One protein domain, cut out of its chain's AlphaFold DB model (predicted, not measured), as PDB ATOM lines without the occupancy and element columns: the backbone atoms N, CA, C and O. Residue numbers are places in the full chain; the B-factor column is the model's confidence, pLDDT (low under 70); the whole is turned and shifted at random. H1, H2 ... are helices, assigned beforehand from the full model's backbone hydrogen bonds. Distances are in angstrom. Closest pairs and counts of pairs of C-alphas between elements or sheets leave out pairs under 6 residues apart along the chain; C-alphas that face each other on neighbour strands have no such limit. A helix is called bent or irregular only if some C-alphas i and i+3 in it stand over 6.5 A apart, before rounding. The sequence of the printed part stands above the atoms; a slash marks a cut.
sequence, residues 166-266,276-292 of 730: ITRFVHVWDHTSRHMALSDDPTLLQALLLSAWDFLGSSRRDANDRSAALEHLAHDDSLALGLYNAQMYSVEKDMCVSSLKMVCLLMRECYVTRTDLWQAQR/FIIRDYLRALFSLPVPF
ATOM      1  N   ILE A 166      31.008 -10.834 -19.023       93.94
ATOM      2  CA  ILE A 166      31.988 -10.126 -18.184       93.94
ATOM      3  C   ILE A 166      33.322 -10.879 -18.035       93.94
ATOM      4  O   ILE A 166      34.384 -10.291 -18.220       93.94
ATOM      5  N   THR A 167      33.309 -12.198 -17.803       93.81
ATOM      6  CA  THR A 167      34.540 -13.008 -17.685       93.81
ATOM      7  C   THR A 167      35.387 -12.956 -18.960       93.81
ATOM      8  O   THR A 167      36.615 -12.925 -18.895       93.81
ATOM      9  N   ARG A 168      34.740 -12.948 -20.133       91.56
ATOM     10  CA  ARG A 168      35.429 -12.857 -21.422       91.56
ATOM     11  C   ARG A 168      35.956 -11.447 -21.672       91.56
ATOM     12  O   ARG A 168      37.056 -11.326 -22.200       91.56
ATOM     13  N   PHE A 169      35.196 -10.420 -21.290       94.06
ATOM     14  CA  PHE A 169      35.638  -9.028 -21.345       94.06
ATOM     15  C   PHE A 169      36.898  -8.819 -20.501       94.06
ATOM     16  O   PHE A 169      37.920  -8.451 -21.064       94.06
ATOM     17  N   VAL A 170      36.858  -9.166 -19.208       94.94
ATOM     18  CA  VAL A 170      37.999  -9.073 -18.275       94.94
ATOM     19  C   VAL A 170      39.224  -9.810 -18.822       94.94
ATOM     20  O   VAL A 170      40.295  -9.229 -18.934       94.94
ATOM     21  N   HIS A 171      39.064 -11.061 -19.268       93.94
ATOM     22  CA  HIS A 171      40.176 -11.838 -19.823       93.94
ATOM     23  C   HIS A 171      40.798 -11.201 -21.077       93.94
ATOM     24  O   HIS A 171      42.019 -11.180 -21.221       93.94
ATOM     25  N   VAL A 172      39.979 -10.686 -22.001       91.94
ATOM     26  CA  VAL A 172      40.492  -9.979 -23.187       91.94
ATOM     27  C   VAL A 172      41.161  -8.668 -22.774       91.94
ATOM     28  O   VAL A 172      42.234  -8.359 -23.291       91.94
ATOM     29  N   TRP A 173      40.567  -7.935 -21.829       95.00
ATOM     30  CA  TRP A 173      41.081  -6.675 -21.303       95.00
ATOM     31  C   TRP A 173      42.466  -6.857 -20.671       95.00
ATOM     32  O   TRP A 173      43.432  -6.308 -21.196       95.00
ATOM     33  N   ASP A 174      42.610  -7.727 -19.668       93.12
ATOM     34  CA  ASP A 174      43.883  -8.033 -18.988       93.12
ATOM     35  C   ASP A 174      45.027  -8.404 -19.954       93.12
ATOM     36  O   ASP A 174      46.197  -8.092 -19.705       93.12
ATOM     37  N   HIS A 175      44.711  -9.068 -21.072       91.69
ATOM     38  CA  HIS A 175      45.694  -9.495 -22.073       91.69
ATOM     39  C   HIS A 175      45.975  -8.476 -23.191       91.69
ATOM     40  O   HIS A 175      46.903  -8.695 -23.973       91.69
ATOM     41  N   THR A 176      45.217  -7.378 -23.292       89.12
ATOM     42  CA  THR A 176      45.345  -6.401 -24.394       89.12
ATOM     43  C   THR A 176      45.459  -4.946 -23.948       89.12
ATOM     44  O   THR A 176      46.224  -4.194 -24.560       89.12
ATOM     45  N   SER A 177      44.778  -4.548 -22.867       87.00
ATOM     46  CA  SER A 177      44.656  -3.155 -22.423       87.00
ATOM     47  C   SER A 177      46.016  -2.515 -22.191       87.00
ATOM     48  O   SER A 177      46.316  -1.485 -22.785       87.00
ATOM     49  N   ARG A 178      46.891  -3.171 -21.422       84.94
ATOM     50  CA  ARG A 178      48.213  -2.647 -21.040       84.94
ATOM     51  C   ARG A 178      49.087  -2.296 -22.241       84.94
ATOM     52  O   ARG A 178      49.791  -1.293 -22.210       84.94
ATOM     53  N   HIS A 179      49.033  -3.093 -23.306       90.88
ATOM     54  CA  HIS A 179      49.803  -2.835 -24.526       90.88
ATOM     55  C   HIS A 179      49.200  -1.723 -25.393       90.88
ATOM     56  O   HIS A 179      49.941  -1.047 -26.100       90.88
ATOM     57  N   MET A 180      47.880  -1.528 -25.347       91.38
ATOM     58  CA  MET A 180      47.175  -0.536 -26.164       91.38
ATOM     59  C   MET A 180      47.065   0.831 -25.468       91.38
ATOM     60  O   MET A 180      47.229   1.854 -26.124       91.38
ATOM     61  N   ALA A 181      46.853   0.856 -24.150       89.31
ATOM     62  CA  ALA A 181      46.708   2.068 -23.341       89.31
ATOM     63  C   ALA A 181      48.043   2.766 -23.028       89.31
ATOM     64  O   ALA A 181      48.072   3.987 -22.893       89.31
ATOM     65  N   LEU A 182      49.145   2.010 -22.946       89.69
ATOM     66  CA  LEU A 182      50.502   2.544 -22.742       89.69
ATOM     67  C   LEU A 182      51.285   2.727 -24.055       89.69
ATOM     68  O   LEU A 182      52.493   2.963 -24.020       89.69
ATOM     69  N   SER A 183      50.632   2.579 -25.209       91.62
ATOM     70  CA  SER A 183      51.266   2.810 -26.507       91.62
ATOM     71  C   SER A 183      51.444   4.304 -26.787       91.62
ATOM     72  O   SER A 183      50.550   5.102 -26.516       91.62
ATOM     73  N   ASP A 184      52.553   4.667 -27.437       88.94
ATOM     74  CA  ASP A 184      52.743   5.993 -28.050       88.94
ATOM     75  C   ASP A 184      51.808   6.228 -29.265       88.94
ATOM     76  O   ASP A 184      51.761   7.336 -29.802       88.94
ATOM     77  N   ASP A 185      51.106   5.188 -29.737       90.81
ATOM     78  CA  ASP A 185      50.134   5.246 -30.835       90.81
ATOM     79  C   ASP A 185      48.710   5.522 -30.300       90.81
ATOM     80  O   ASP A 185      48.087   4.611 -29.734       90.81
ATOM     81  N   PRO A 186      48.154   6.735 -30.504       87.94
ATOM     82  CA  PRO A 186      46.826   7.093 -30.009       87.94
ATOM     83  C   PRO A 186      45.708   6.237 -30.618       87.94
ATOM     84  O   PRO A 186      44.680   6.022 -29.972       87.94
ATOM     85  N   THR A 187      45.903   5.683 -31.820       90.81
ATOM     86  CA  THR A 187      44.875   4.877 -32.492       90.81
ATOM     87  C   THR A 187      44.607   3.556 -31.767       90.81
ATOM     88  O   THR A 187      43.489   3.038 -31.825       90.81
ATOM     89  N   LEU A 188      45.587   3.030 -31.017       92.81
ATOM     90  CA  LEU A 188      45.409   1.824 -30.206       92.81
ATOM     91  C   LEU A 188      44.557   2.100 -28.966       92.81
ATOM     92  O   LEU A 188      43.613   1.354 -28.714       92.81
ATOM     93  N   LEU A 189      44.820   3.183 -28.232       93.19
ATOM     94  CA  LEU A 189      43.964   3.575 -27.110       93.19
ATOM     95  C   LEU A 189      42.557   3.965 -27.600       93.19
ATOM     96  O   LEU A 189      41.575   3.565 -26.984       93.19
ATOM     97  N   GLN A 190      42.421   4.641 -28.746       92.94
ATOM     98  CA  GLN A 190      41.105   4.908 -29.337       92.94
ATOM     99  C   GLN A 190      40.348   3.607 -29.666       92.94
ATOM    100  O   GLN A 190      39.179   3.472 -29.306       92.94
ATOM    101  N   ALA A 191      41.005   2.619 -30.286       91.94
ATOM    102  CA  ALA A 191      40.405   1.313 -30.571       91.94
ATOM    103  C   ALA A 191      40.034   0.532 -29.295       91.94
ATOM    104  O   ALA A 191      38.999  -0.138 -29.262       91.94
ATOM    105  N   LEU A 192      40.845   0.642 -28.237       94.00
ATOM    106  CA  LEU A 192      40.564   0.068 -26.920       94.00
ATOM    107  C   LEU A 192      39.312   0.703 -26.295       94.00
ATOM    108  O   LEU A 192      38.415  -0.014 -25.853       94.00
ATOM    109  N   LEU A 193      39.215   2.039 -26.316       94.19
ATOM    110  CA  LEU A 193      38.054   2.770 -25.806       94.19
ATOM    111  C   LEU A 193      36.787   2.428 -26.592       94.19
ATOM    112  O   LEU A 193      35.776   2.121 -25.973       94.19
ATOM    113  N   LEU A 194      36.833   2.412 -27.928       91.44
ATOM    114  CA  LEU A 194      35.697   1.999 -28.765       91.44
ATOM    115  C   LEU A 194      35.236   0.569 -28.438       91.44
ATOM    116  O   LEU A 194      34.043   0.335 -28.275       91.44
ATOM    117  N   SER A 195      36.172  -0.362 -28.234       91.38
ATOM    118  CA  SER A 195      35.847  -1.742 -27.839       91.38
ATOM    119  C   SER A 195      35.183  -1.819 -26.455       91.38
ATOM    120  O   SER A 195      34.259  -2.609 -26.255       91.38
ATOM    121  N   ALA A 196      35.615  -0.985 -25.500       93.75
ATOM    122  CA  ALA A 196      34.961  -0.858 -24.198       93.75
ATOM    123  C   ALA A 196      33.565  -0.221 -24.313       93.75
ATOM    124  O   ALA A 196      32.630  -0.690 -23.667       93.75
ATOM    125  N   TRP A 197      33.394   0.802 -25.158       92.50
ATOM    126  CA  TRP A 197      32.095   1.430 -25.422       92.50
ATOM    127  C   TRP A 197      31.087   0.452 -26.023       92.50
ATOM    128  O   TRP A 197      29.957   0.374 -25.538       92.50
ATOM    129  N   ASP A 198      31.508  -0.331 -27.017       89.69
ATOM    130  CA  ASP A 198      30.677  -1.359 -27.646       89.69
ATOM    131  C   ASP A 198      30.260  -2.440 -26.635       89.69
ATOM    132  O   ASP A 198      29.098  -2.860 -26.620       89.69
ATOM    133  N   PHE A 199      31.161  -2.854 -25.734       91.94
ATOM    134  CA  PHE A 199      30.822  -3.770 -24.640       91.94
ATOM    135  C   PHE A 199      29.806  -3.143 -23.670       91.94
ATOM    136  O   PHE A 199      28.701  -3.657 -23.518       91.94
ATOM    137  N   LEU A 200      30.120  -1.985 -23.080       92.50
ATOM    138  CA  LEU A 200      29.266  -1.308 -22.095       92.50
ATOM    139  C   LEU A 200      27.870  -0.966 -22.654       92.50
ATOM    140  O   LEU A 200      26.878  -1.028 -21.922       92.50
ATOM    141  N   GLY A 201      27.785  -0.623 -23.944       88.69
ATOM    142  CA  GLY A 201      26.534  -0.357 -24.656       88.69
ATOM    143  C   GLY A 201      25.732  -1.619 -24.993       88.69
ATOM    144  O   GLY A 201      24.505  -1.622 -24.849       88.69
ATOM    145  N   SER A 202      26.394  -2.708 -25.401       86.75
ATOM    146  CA  SER A 202      25.729  -3.988 -25.705       86.75
ATOM    147  C   SER A 202      25.256  -4.733 -24.451       86.75
ATOM    148  O   SER A 202      24.187  -5.350 -24.483       86.75
ATOM    149  N   SER A 203      25.927  -4.562 -23.304       82.56
ATOM    150  CA  SER A 203      25.502  -5.070 -21.986       82.56
ATOM    151  C   SER A 203      24.217  -4.421 -21.430       82.56
ATOM    152  O   SER A 203      23.873  -4.638 -20.273       82.56
ATOM    153  N   ARG A 204      23.439  -3.671 -22.230       70.69
ATOM    154  CA  ARG A 204      22.176  -3.003 -21.834       70.69
ATOM    155  C   ARG A 204      21.173  -3.907 -21.096       70.69
ATOM    156  O   ARG A 204      20.341  -3.389 -20.356       70.69
ATOM    157  N   ARG A 205      21.204  -5.227 -21.317       77.25
ATOM    158  CA  ARG A 205      20.291  -6.190 -20.667       77.25
ATOM    159  C   ARG A 205      20.746  -6.665 -19.286       77.25
ATOM    160  O   ARG A 205      19.901  -7.165 -18.553       77.25
ATOM    161  N   ASP A 206      22.021  -6.510 -18.938       87.69
ATOM    162  CA  ASP A 206      22.558  -6.923 -17.642       87.69
ATOM    163  C   ASP A 206      23.351  -5.777 -17.002       87.69
ATOM    164  O   ASP A 206      24.497  -5.480 -17.346       87.69
ATOM    165  N   ALA A 207      22.699  -5.105 -16.054       89.19
ATOM    166  CA  ALA A 207      23.303  -4.010 -15.310       89.19
ATOM    167  C   ALA A 207      24.476  -4.473 -14.425       89.19
ATOM    168  O   ALA A 207      25.344  -3.650 -14.131       89.19
ATOM    169  N   ASN A 208      24.527  -5.756 -14.039       91.06
ATOM    170  CA  ASN A 208      25.594  -6.302 -13.202       91.06
ATOM    171  C   ASN A 208      26.870  -6.502 -14.022       91.06
ATOM    172  O   ASN A 208      27.915  -6.013 -13.610       91.06
ATOM    173  N   ASP A 209      26.781  -7.126 -15.205       91.94
ATOM    174  CA  ASP A 209      27.930  -7.277 -16.118       91.94
ATOM    175  C   ASP A 209      28.521  -5.906 -16.489       91.94
ATOM    176  O   ASP A 209      29.739  -5.732 -16.513       91.94
ATOM    177  N   ARG A 210      27.666  -4.895 -16.704       92.00
ATOM    178  CA  ARG A 210      28.108  -3.518 -16.960       92.00
ATOM    179  C   ARG A 210      28.804  -2.876 -15.752       92.00
ATOM    180  O   ARG A 210      29.830  -2.231 -15.944       92.00
ATOM    181  N   SER A 211      28.268  -3.025 -14.538       92.25
ATOM    182  CA  SER A 211      28.895  -2.472 -13.322       92.25
ATOM    183  C   SER A 211      30.211  -3.185 -13.010       92.25
ATOM    184  O   SER A 211      31.214  -2.524 -12.792       92.25
ATOM    185  N   ALA A 212      30.267  -4.515 -13.130       93.50
ATOM    186  CA  ALA A 212      31.496  -5.288 -12.957       93.50
ATOM    187  C   ALA A 212      32.580  -4.925 -13.992       93.50
ATOM    188  O   ALA A 212      33.765  -4.907 -13.667       93.50
ATOM    189  N   ALA A 213      32.194  -4.590 -15.231       95.06
ATOM    190  CA  ALA A 213      33.132  -4.072 -16.227       95.06
ATOM    191  C   ALA A 213      33.634  -2.666 -15.875       95.06
ATOM    192  O   ALA A 213      34.833  -2.424 -15.966       95.06
ATOM    193  N   LEU A 214      32.755  -1.753 -15.444       95.00
ATOM    194  CA  LEU A 214      33.161  -0.422 -14.974       95.00
ATOM    195  C   LEU A 214      34.061  -0.507 -13.732       95.00
ATOM    196  O   LEU A 214      35.064   0.197 -13.677       95.00
ATOM    197  N   GLU A 215      33.756  -1.394 -12.782       93.19
ATOM    198  CA  GLU A 215      34.589  -1.658 -11.606       93.19
ATOM    199  C   GLU A 215      35.973  -2.164 -12.030       93.19
ATOM    200  O   GLU A 215      36.975  -1.606 -11.596       93.19
ATOM    201  N   HIS A 216      36.055  -3.151 -12.928       94.19
ATOM    202  CA  HIS A 216      37.334  -3.646 -13.447       94.19
ATOM    203  C   HIS A 216      38.147  -2.546 -14.153       94.19
ATOM    204  O   HIS A 216      39.331  -2.379 -13.864       94.19
ATOM    205  N   LEU A 217      37.509  -1.746 -15.015       95.06
ATOM    206  CA  LEU A 217      38.145  -0.621 -15.711       95.06
ATOM    207  C   LEU A 217      38.625   0.481 -14.749       95.06
ATOM    208  O   LEU A 217      39.665   1.091 -14.996       95.06
ATOM    209  N   ALA A 218      37.897   0.721 -13.652       93.38
ATOM    210  CA  ALA A 218      38.240   1.709 -12.627       93.38
ATOM    211  C   ALA A 218      39.459   1.313 -11.764       93.38
ATOM    212  O   ALA A 218      39.991   2.154 -11.040       93.38
ATOM    213  N   HIS A 219      39.900   0.052 -11.840       91.12
ATOM    214  CA  HIS A 219      41.101  -0.465 -11.174       91.12
ATOM    215  C   HIS A 219      42.278  -0.701 -12.151       91.12
ATOM    216  O   HIS A 219      43.266  -1.321 -11.761       91.12
ATOM    217  N   ASP A 220      42.202  -0.249 -13.413       92.94
ATOM    218  CA  ASP A 220      43.311  -0.364 -14.375       92.94
ATOM    219  C   ASP A 220      44.154   0.928 -14.422       92.94
ATOM    220  O   ASP A 220      43.855   1.876 -15.155       92.94
ATOM    221  N   ASP A 221      45.263   0.938 -13.675       91.19
ATOM    222  CA  ASP A 221      46.307   1.973 -13.691       91.19
ATOM    223  C   ASP A 221      46.791   2.321 -15.110       91.19
ATOM    224  O   ASP A 221      47.088   3.479 -15.412       91.19
ATOM    225  N   SER A 222      46.882   1.324 -15.999       92.56
ATOM    226  CA  SER A 222      47.372   1.519 -17.369       92.56
ATOM    227  C   SER A 222      46.347   2.269 -18.211       92.56
ATOM    228  O   SER A 222      46.721   3.126 -19.014       92.56
ATOM    229  N   LEU A 223      45.056   1.997 -17.994       94.94
ATOM    230  CA  LEU A 223      43.971   2.775 -18.584       94.94
ATOM    231  C   LEU A 223      43.950   4.202 -18.030       94.94
ATOM    232  O   LEU A 223      43.833   5.139 -18.814       94.94
ATOM    233  N   ALA A 224      44.087   4.390 -16.714       93.81
ATOM    234  CA  ALA A 224      44.081   5.718 -16.097       93.81
ATOM    235  C   ALA A 224      45.219   6.609 -16.623       93.81
ATOM    236  O   ALA A 224      44.977   7.739 -17.056       93.81
ATOM    237  N   LEU A 225      46.437   6.065 -16.688       91.94
ATOM    238  CA  LEU A 225      47.592   6.743 -17.274       91.94
ATOM    239  C   LEU A 225      47.408   6.998 -18.781       91.94
ATOM    240  O   LEU A 225      47.738   8.083 -19.261       91.94
ATOM    241  N   GLY A 226      46.846   6.040 -19.524       93.62
ATOM    242  CA  GLY A 226      46.522   6.198 -20.945       93.62
ATOM    243  C   GLY A 226      45.513   7.323 -21.203       93.62
ATOM    244  O   GLY A 226      45.755   8.189 -22.040       93.62
ATOM    245  N   LEU A 227      44.419   7.365 -20.436       94.56
ATOM    246  CA  LEU A 227      43.391   8.411 -20.492       94.56
ATOM    247  C   LEU A 227      43.965   9.799 -20.174       94.56
ATOM    248  O   LEU A 227      43.655  10.765 -20.870       94.56
ATOM    249  N   TYR A 228      44.834   9.902 -19.165       92.31
ATOM    250  CA  TYR A 228      45.551  11.139 -18.853       92.31
ATOM    251  C   TYR A 228      46.477  11.582 -19.996       92.31
ATOM    252  O   TYR A 228      46.433  12.740 -20.415       92.31
ATOM    253  N   ASN A 229      47.271  10.660 -20.546       90.50
ATOM    254  CA  ASN A 229      48.158  10.943 -21.673       90.50
ATOM    255  C   ASN A 229      47.378  11.370 -22.928       90.50
ATOM    256  O   ASN A 229      47.827  12.265 -23.642       90.50
ATOM    257  N   ALA A 230      46.202  10.785 -23.178       89.75
ATOM    258  CA  ALA A 230      45.331  11.180 -24.281       89.75
ATOM    259  C   ALA A 230      44.873  12.641 -24.154       89.75
ATOM    260  O   ALA A 230      44.965  13.381 -25.126       89.75
ATOM    261  N   GLN A 231      44.459  13.083 -22.961       87.31
ATOM    262  CA  GLN A 231      44.057  14.480 -22.736       87.31
ATOM    263  C   GLN A 231      45.232  15.461 -22.850       87.31
ATOM    264  O   GLN A 231      45.094  16.531 -23.436       87.31
ATOM    265  N   MET A 232      46.405  15.090 -22.328       83.81
ATOM    266  CA  MET A 232      47.585  15.964 -22.320       83.81
ATOM    267  C   MET A 232      48.311  16.073 -23.667       83.81
ATOM    268  O   MET A 232      48.952  17.094 -23.926       83.81
ATOM    269  N   TYR A 233      48.285  15.023 -24.496       84.38
ATOM    270  CA  TYR A 233      49.160  14.918 -25.672       84.38
ATOM    271  C   TYR A 233      48.444  14.641 -26.995       84.38
ATOM    272  O   TYR A 233      49.096  14.727 -28.040       84.38
ATOM    273  N   SER A 234      47.150  14.303 -26.997       79.19
ATOM    274  CA  SER A 234      46.440  14.075 -28.255       79.19
ATOM    275  C   SER A 234      46.085  15.387 -28.949       79.19
ATOM    276  O   SER A 234      45.597  16.337 -28.341       79.19
ATOM    277  N   VAL A 235      46.305  15.409 -30.261       77.31
ATOM    278  CA  VAL A 235      45.816  16.460 -31.168       77.31
ATOM    279  C   VAL A 235      44.406  16.110 -31.682       77.31
ATOM    280  O   VAL A 235      43.706  16.957 -32.234       77.31
ATOM    281  N   GLU A 236      43.958  14.863 -31.494       88.62
ATOM    282  CA  GLU A 236      42.686  14.356 -32.012       88.62
ATOM    283  C   GLU A 236      41.540  14.584 -31.020       88.62
ATOM    284  O   GLU A 236      41.433  13.936 -29.977       88.62
ATOM    285  N   LYS A 237      40.628  15.489 -31.384       87.25
ATOM    286  CA  LYS A 237      39.514  15.935 -30.533       87.25
ATOM    287  C   LYS A 237      38.547  14.801 -30.175       87.25
ATOM    288  O   LYS A 237      38.152  14.692 -29.016       87.25
ATOM    289  N   ASP A 238      38.261  13.898 -31.114       89.06
ATOM    290  CA  ASP A 238      37.447  12.694 -30.875       89.06
ATOM    291  C   ASP A 238      38.050  11.781 -29.798       89.06
ATOM    292  O   ASP A 238      37.322  11.168 -29.009       89.06
ATOM    293  N   MET A 239      39.382  11.698 -29.730       91.00
ATOM    294  CA  MET A 239      40.085  10.919 -28.713       91.00
ATOM    295  C   MET A 239      39.967  11.577 -27.335       91.00
ATOM    296  O   MET A 239      39.695  10.886 -26.353       91.00
ATOM    297  N   CYS A 240      40.106  12.903 -27.263       90.44
ATOM    298  CA  CYS A 240      39.924  13.680 -26.036       90.44
ATOM    299  C   CYS A 240      38.476  13.576 -25.515       90.44
ATOM    300  O   CYS A 240      38.264  13.303 -24.334       90.44
ATOM    301  N   VAL A 241      37.467  13.673 -26.391       91.25
ATOM    302  CA  VAL A 241      36.053  13.445 -26.030       91.25
ATOM    303  C   VAL A 241      35.827  12.010 -25.551       91.25
ATOM    304  O   VAL A 241      35.214  11.803 -24.506       91.25
ATOM    305  N   SER A 242      36.336  11.008 -26.273       92.88
ATOM    306  CA  SER A 242      36.180   9.590 -25.907       92.88
ATOM    307  C   SER A 242      36.849   9.257 -24.572       92.88
ATOM    308  O   SER A 242      36.304   8.492 -23.775       92.88
ATOM    309  N   SER A 243      38.003   9.871 -24.306       94.00
ATOM    310  CA  SER A 243      38.728   9.727 -23.046       94.00
ATOM    311  C   SER A 243      37.982  10.418 -21.904       94.00
ATOM    312  O   SER A 243      37.814   9.821 -20.845       94.00
ATOM    313  N   LEU A 244      37.447  11.626 -22.120       94.06
ATOM    314  CA  LEU A 244      36.657  12.345 -21.114       94.06
ATOM    315  C   LEU A 244      35.365  11.595 -20.767       94.06
ATOM    316  O   LEU A 244      35.039  11.452 -19.592       94.06
ATOM    317  N   LYS A 245      34.668  11.052 -21.775       94.12
ATOM    318  CA  LYS A 245      33.509  10.164 -21.590       94.12
ATOM    319  C   LYS A 245      33.847   9.000 -20.654       94.12
ATOM    320  O   LYS A 245      33.073   8.700 -19.747       94.12
ATOM    321  N   MET A 246      35.003   8.362 -20.854       96.38
ATOM    322  CA  MET A 246      35.427   7.219 -20.042       96.38
ATOM    323  C   MET A 246      35.769   7.670 -18.620       96.38
ATOM    324  O   MET A 246      35.209   7.140 -17.667       96.38
ATOM    325  N   VAL A 247      36.592   8.713 -18.468       96.50
ATOM    326  CA  VAL A 247      36.953   9.297 -17.165       96.50
ATOM    327  C   VAL A 247      35.714   9.675 -16.352       96.50
ATOM    328  O   VAL A 247      35.638   9.326 -15.178       96.50
ATOM    329  N   CYS A 248      34.708  10.316 -16.955       96.12
ATOM    330  CA  CYS A 248      33.471  10.671 -16.255       96.12
ATOM    331  C   CYS A 248      32.696   9.443 -15.742       96.12
ATOM    332  O   CYS A 248      32.152   9.495 -14.637       96.12
ATOM    333  N   LEU A 249      32.656   8.336 -16.496       95.38
ATOM    334  CA  LEU A 249      32.018   7.094 -16.040       95.38
ATOM    335  C   LEU A 249      32.834   6.349 -14.980       95.38
ATOM    336  O   LEU A 249      32.247   5.846 -14.025       95.38
ATOM    337  N   LEU A 250      34.161   6.296 -15.112       95.50
ATOM    338  CA  LEU A 250      35.022   5.657 -14.114       95.50
ATOM    339  C   LEU A 250      35.009   6.448 -12.801       95.50
ATOM    340  O   LEU A 250      34.832   5.852 -11.743       95.50
ATOM    341  N   MET A 251      35.049   7.786 -12.855       95.06
ATOM    342  CA  MET A 251      34.851   8.644 -11.680       95.06
ATOM    343  C   MET A 251      33.478   8.418 -11.033       95.06
ATOM    344  O   MET A 251      33.402   8.306  -9.813       95.06
ATOM    345  N   ARG A 252      32.400   8.289 -11.824       95.06
ATOM    346  CA  ARG A 252      31.080   7.880 -11.313       95.06
ATOM    347  C   ARG A 252      31.169   6.552 -10.559       95.06
ATOM    348  O   ARG A 252      30.692   6.480  -9.429       95.06
ATOM    349  N   GLU A 253      31.786   5.527 -11.144       93.94
ATOM    350  CA  GLU A 253      31.897   4.206 -10.512       93.94
ATOM    351  C   GLU A 253      32.689   4.272  -9.193       93.94
ATOM    352  O   GLU A 253      32.247   3.714  -8.190       93.94
ATOM    353  N   CYS A 254      33.761   5.073  -9.138       92.50
ATOM    354  CA  CYS A 254      34.555   5.325  -7.928       92.50
ATOM    355  C   CYS A 254      33.755   5.965  -6.770       92.50
ATOM    356  O   CYS A 254      34.159   5.844  -5.616       92.50
ATOM    357  N   TYR A 255      32.623   6.630  -7.036       92.62
ATOM    358  CA  TYR A 255      31.675   7.115  -6.010       92.62
ATOM    359  C   TYR A 255      30.455   6.192  -5.808       92.62
ATOM    360  O   TYR A 255      29.616   6.438  -4.931       92.62
ATOM    361  N   VAL A 256      30.273   5.168  -6.648       91.25
ATOM    362  CA  VAL A 256      29.196   4.176  -6.501       91.25
ATOM    363  C   VAL A 256      29.659   3.006  -5.651       91.25
ATOM    364  O   VAL A 256      28.986   2.687  -4.674       91.25
ATOM    365  N   THR A 257      30.762   2.363  -6.027       83.94
ATOM    366  CA  THR A 257      31.098   1.034  -5.510       83.94
ATOM    367  C   THR A 257      31.951   1.081  -4.248       83.94
ATOM    368  O   THR A 257      31.753   0.249  -3.362       83.94
ATOM    369  N   ARG A 258      32.925   2.000  -4.165       66.69
ATOM    370  CA  ARG A 258      34.135   1.741  -3.369       66.69
ATOM    371  C   ARG A 258      34.782   2.963  -2.720       66.69
ATOM    372  O   ARG A 258      35.423   3.779  -3.374       66.69
ATOM    373  N   THR A 259      34.724   3.015  -1.389       64.12
ATOM    374  CA  THR A 259      35.559   3.911  -0.572       64.12
ATOM    375  C   THR A 259      37.019   3.458  -0.497       64.12
ATOM    376  O   THR A 259      37.878   4.265  -0.161       64.12
ATOM    377  N   ASP A 260      37.349   2.206  -0.823       73.06
ATOM    378  CA  ASP A 260      38.718   1.688  -0.743       73.06
ATOM    379  C   ASP A 260      39.631   2.168  -1.880       73.06
ATOM    380  O   ASP A 260      40.822   2.347  -1.639       73.06
ATOM    381  N   LEU A 261      39.084   2.501  -3.057       75.25
ATOM    382  CA  LEU A 261      39.827   3.216  -4.110       75.25
ATOM    383  C   LEU A 261      40.353   4.572  -3.618       75.25
ATOM    384  O   LEU A 261      41.473   4.960  -3.938       75.25
ATOM    385  N   TRP A 262      39.567   5.261  -2.792       79.50
ATOM    386  CA  TRP A 262      39.963   6.504  -2.136       79.50
ATOM    387  C   TRP A 262      40.893   6.249  -0.936       79.50
ATOM    388  O   TRP A 262      41.936   6.884  -0.796       79.50
ATOM    389  N   GLN A 263      40.582   5.250  -0.103       70.62
ATOM    390  CA  GLN A 263      41.352   4.928   1.107       70.62
ATOM    391  C   GLN A 263      42.679   4.195   0.854       70.62
ATOM    392  O   GLN A 263      43.453   4.037   1.801       70.62
ATOM    393  N   ALA A 264      42.985   3.768  -0.377       64.00
ATOM    394  CA  ALA A 264      44.246   3.105  -0.729       64.00
ATOM    395  C   ALA A 264      45.489   3.911  -0.287       64.00
ATOM    396  O   ALA A 264      46.497   3.324   0.107       64.00
ATOM    397  N   GLN A 265      45.370   5.245  -0.218       55.69
ATOM    398  CA  GLN A 265      46.379   6.172   0.315       55.69
ATOM    399  C   GLN A 265      46.788   5.903   1.785       55.69
ATOM    400  O   GLN A 265      47.796   6.430   2.250       55.69
ATOM    401  N   ARG A 266      46.012   5.127   2.558       58.50
ATOM    402  CA  ARG A 266      46.264   4.883   3.994       58.50
ATOM    403  C   ARG A 266      47.288   3.785   4.279       58.50
ATOM    404  O   ARG A 266      47.635   3.596   5.446       58.50
ATOM    405  N   PHE A 276      48.247   6.248  -7.548       77.94
ATOM    406  CA  PHE A 276      46.911   6.612  -7.098       77.94
ATOM    407  C   PHE A 276      46.025   6.835  -8.334       77.94
ATOM    408  O   PHE A 276      46.014   7.929  -8.883       77.94
ATOM    409  N   ILE A 277      45.319   5.795  -8.789       87.75
ATOM    410  CA  ILE A 277      44.550   5.752 -10.050       87.75
ATOM    411  C   ILE A 277      43.615   6.967 -10.186       87.75
ATOM    412  O   ILE A 277      43.585   7.649 -11.213       87.75
ATOM    413  N   ILE A 278      42.925   7.308  -9.095       88.94
ATOM    414  CA  ILE A 278      42.040   8.475  -8.984       88.94
ATOM    415  C   ILE A 278      42.773   9.792  -9.304       88.94
ATOM    416  O   ILE A 278      42.172  10.693  -9.883       88.94
ATOM    417  N   ARG A 279      44.074   9.919  -9.003       87.75
ATOM    418  CA  ARG A 279      44.909  11.074  -9.392       87.75
ATOM    419  C   ARG A 279      44.918  11.272 -10.896       87.75
ATOM    420  O   ARG A 279      44.859  12.407 -11.352       87.75
ATOM    421  N   ASP A 280      45.041  10.182 -11.646       90.31
ATOM    422  CA  ASP A 280      45.182  10.219 -13.095       90.31
ATOM    423  C   ASP A 280      43.820  10.398 -13.773       90.31
ATOM    424  O   ASP A 280      43.737  11.145 -14.744       90.31
ATOM    425  N   TYR A 281      42.731   9.891 -13.182       93.19
ATOM    426  CA  TYR A 281      41.372  10.289 -13.570       93.19
ATOM    427  C   TYR A 281      41.076  11.768 -13.272       93.19
ATOM    428  O   TYR A 281      40.591  12.469 -14.153       93.19
ATOM    429  N   LEU A 282      41.402  12.281 -12.078       92.38
ATOM    430  CA  LEU A 282      41.231  13.699 -11.726       92.38
ATOM    431  C   LEU A 282      42.074  14.604 -12.626       92.38
ATOM    432  O   LEU A 282      41.586  15.620 -13.117       92.38
ATOM    433  N   ARG A 283      43.327  14.217 -12.895       90.31
ATOM    434  CA  ARG A 283      44.154  14.883 -13.898       90.31
ATOM    435  C   ARG A 283      43.448  14.860 -15.245       90.31
ATOM    436  O   ARG A 283      43.198  15.936 -15.763       90.31
ATOM    437  N   ALA A 284      43.084  13.703 -15.792       91.19
ATOM    438  CA  ALA A 284      42.449  13.604 -17.108       91.19
ATOM    439  C   ALA A 284      41.140  14.416 -17.212       91.19
ATOM    440  O   ALA A 284      40.907  15.070 -18.223       91.19
ATOM    441  N   LEU A 285      40.322  14.430 -16.154       92.75
ATOM    442  CA  LEU A 285      39.069  15.187 -16.065       92.75
ATOM    443  C   LEU A 285      39.295  16.697 -16.217       92.75
ATOM    444  O   LEU A 285      38.574  17.372 -16.947       92.75
ATOM    445  N   PHE A 286      40.305  17.227 -15.529       89.69
ATOM    446  CA  PHE A 286      40.597  18.657 -15.536       89.69
ATOM    447  C   PHE A 286      41.580  19.072 -16.646       89.69
ATOM    448  O   PHE A 286      41.564  20.225 -17.072       89.69
ATOM    449  N   SER A 287      42.433  18.164 -17.131       83.81
ATOM    450  CA  SER A 287      43.542  18.429 -18.070       83.81
ATOM    451  C   SER A 287      43.118  18.393 -19.536       83.81
ATOM    452  O   SER A 287      43.870  17.877 -20.363       83.81
ATOM    453  N   LEU A 288      41.937  18.918 -19.886       72.12
ATOM    454  CA  LEU A 288      41.633  19.085 -21.311       72.12
ATOM    455  C   LEU A 288      42.741  19.926 -21.953       72.12
ATOM    456  O   LEU A 288      43.282  20.815 -21.280       72.12
ATOM    457  N   PRO A 289      43.074  19.672 -23.228       63.56
ATOM    458  CA  PRO A 289      44.126  20.398 -23.908       63.56
ATOM    459  C   PRO A 289      43.708  21.859 -24.089       63.56
ATOM    460  O   PRO A 289      43.180  22.252 -25.124       63.56
ATOM    461  N   VAL A 290      44.000  22.688 -23.081       56.69
ATOM    462  CA  VAL A 290      44.256  24.109 -23.293       56.69
ATOM    463  C   VAL A 290      45.407  24.135 -24.285       56.69
ATOM    464  O   VAL A 290      46.485  23.629 -23.947       56.69
ATOM    465  N   PRO A 291      45.214  24.655 -25.507       54.69
ATOM    466  CA  PRO A 291      46.262  24.651 -26.503       54.69
ATOM    467  C   PRO A 291      47.337  25.649 -26.063       54.69
ATOM    468  O   PRO A 291      47.352  26.809 -26.460       54.69
ATOM    469  N   PHE A 292      48.288  25.168 -25.255       52.34
ATOM    470  CA  PHE A 292      49.463  25.902 -24.763       52.34
ATOM    471  C   PHE A 292      50.315  26.498 -25.903       52.34
ATOM    472  O   PHE A 292      51.203  27.312 -25.656       52.34
TER     473      PHE A 292
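What this domain is: This is residues 166 to 266 and 276 to 292 of the 730 residues of an uncharacterized protein of Peniophora sp. CONT (UniProt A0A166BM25). One long helix, H5, crosses H2 and H3 of a three-helix up-and-down bundle of H1, H2 and H3, and H4 and H7 pack side by side on H5. Short H6 lies at the rim, near H5 and H7, and has few contacts. The printed part has 118 residues with seven named helices, H1 to H7 in chain order, and no named strand; the class is all helix. The whole is compact, with a radius of gyration of the C-alphas of 13.7 A and spans of 42 by 33 by 23 A.

How they stand to each other: H5, residues 237 to 256, is the hub, touching four helices. With residues 239 to 246 it touches H2, residues 186 to 205, at a steep tilt of 49 degrees; the closest C-alphas, of Gln 190 and Met 239, are 6.1 A apart. With residues 249 to 254 it touches H3, residues 207 to 218, about perpendicular but only just at 72 degrees, closest at the C-alphas of Ala 218 and Leu 250, 5.3 A. H4, residues 221 to 233, forms a hairpin with H5, closest at the C-alphas of Gln 231 and Cys 240, 5.3 A. H7, residues 277 to 286, touches H4 at a shallow tilt of 22 degrees, the same way, with the C-alphas of Tyr 228 and Ala 284 4.3 A apart. H7 touches H5 too, closest at the C-alphas of Val 247 and Tyr 281, 5.8 A. H1, residues 166 to 181, forms a hairpin with H2, closest at the C-alphas of Ala 181 and Leu 189, 4.9 A; H1 and H5 are apart. H6, residues 260 to 266, is close to H5 but not clearly touching, with the C-alphas of Cys 254 and Leu 261 6.8 A apart. Every O i to N i+4 pair is within hydrogen-bond range in H3, H4, H5 and H7; in H1 10 of 12 are, in H2 14 of 16, and in H6 1 of 3, beside 2 of 4 O i to N i+3 pairs.

Where its parts are: H2 is 31.1 A long and H5 28.7 A; H1 is 19.8 A, H4 17.9 A, H3 16.2 A, H7 14.6 A and H6 9.5 A. C-alpha 166 begins H1 at (31.988, -10.126, -18.184), and C-alpha 286 ends H7 at (40.597, 18.657, -15.536). H1 is irregular, with C-alphas 175 and 178 7.4 A apart, and so is H2, with C-alphas 202 and 205 7.7 A apart; H6 is only just irregular, with C-alphas 262 and 265 6.9 A apart.

The domain as a whole: The C-alphas farthest apart, of Arg 205 and Phe 292, are 43.6 A apart. Residues 267 to 275 are not printed, and C-alphas 266 and 276 are 11.2 A apart across the cut. The links printed whole are tight. Mean pLDDT of the printed part is 87.7; residues 258 to 259, 264 to 266 and 289 to 292 are under 70.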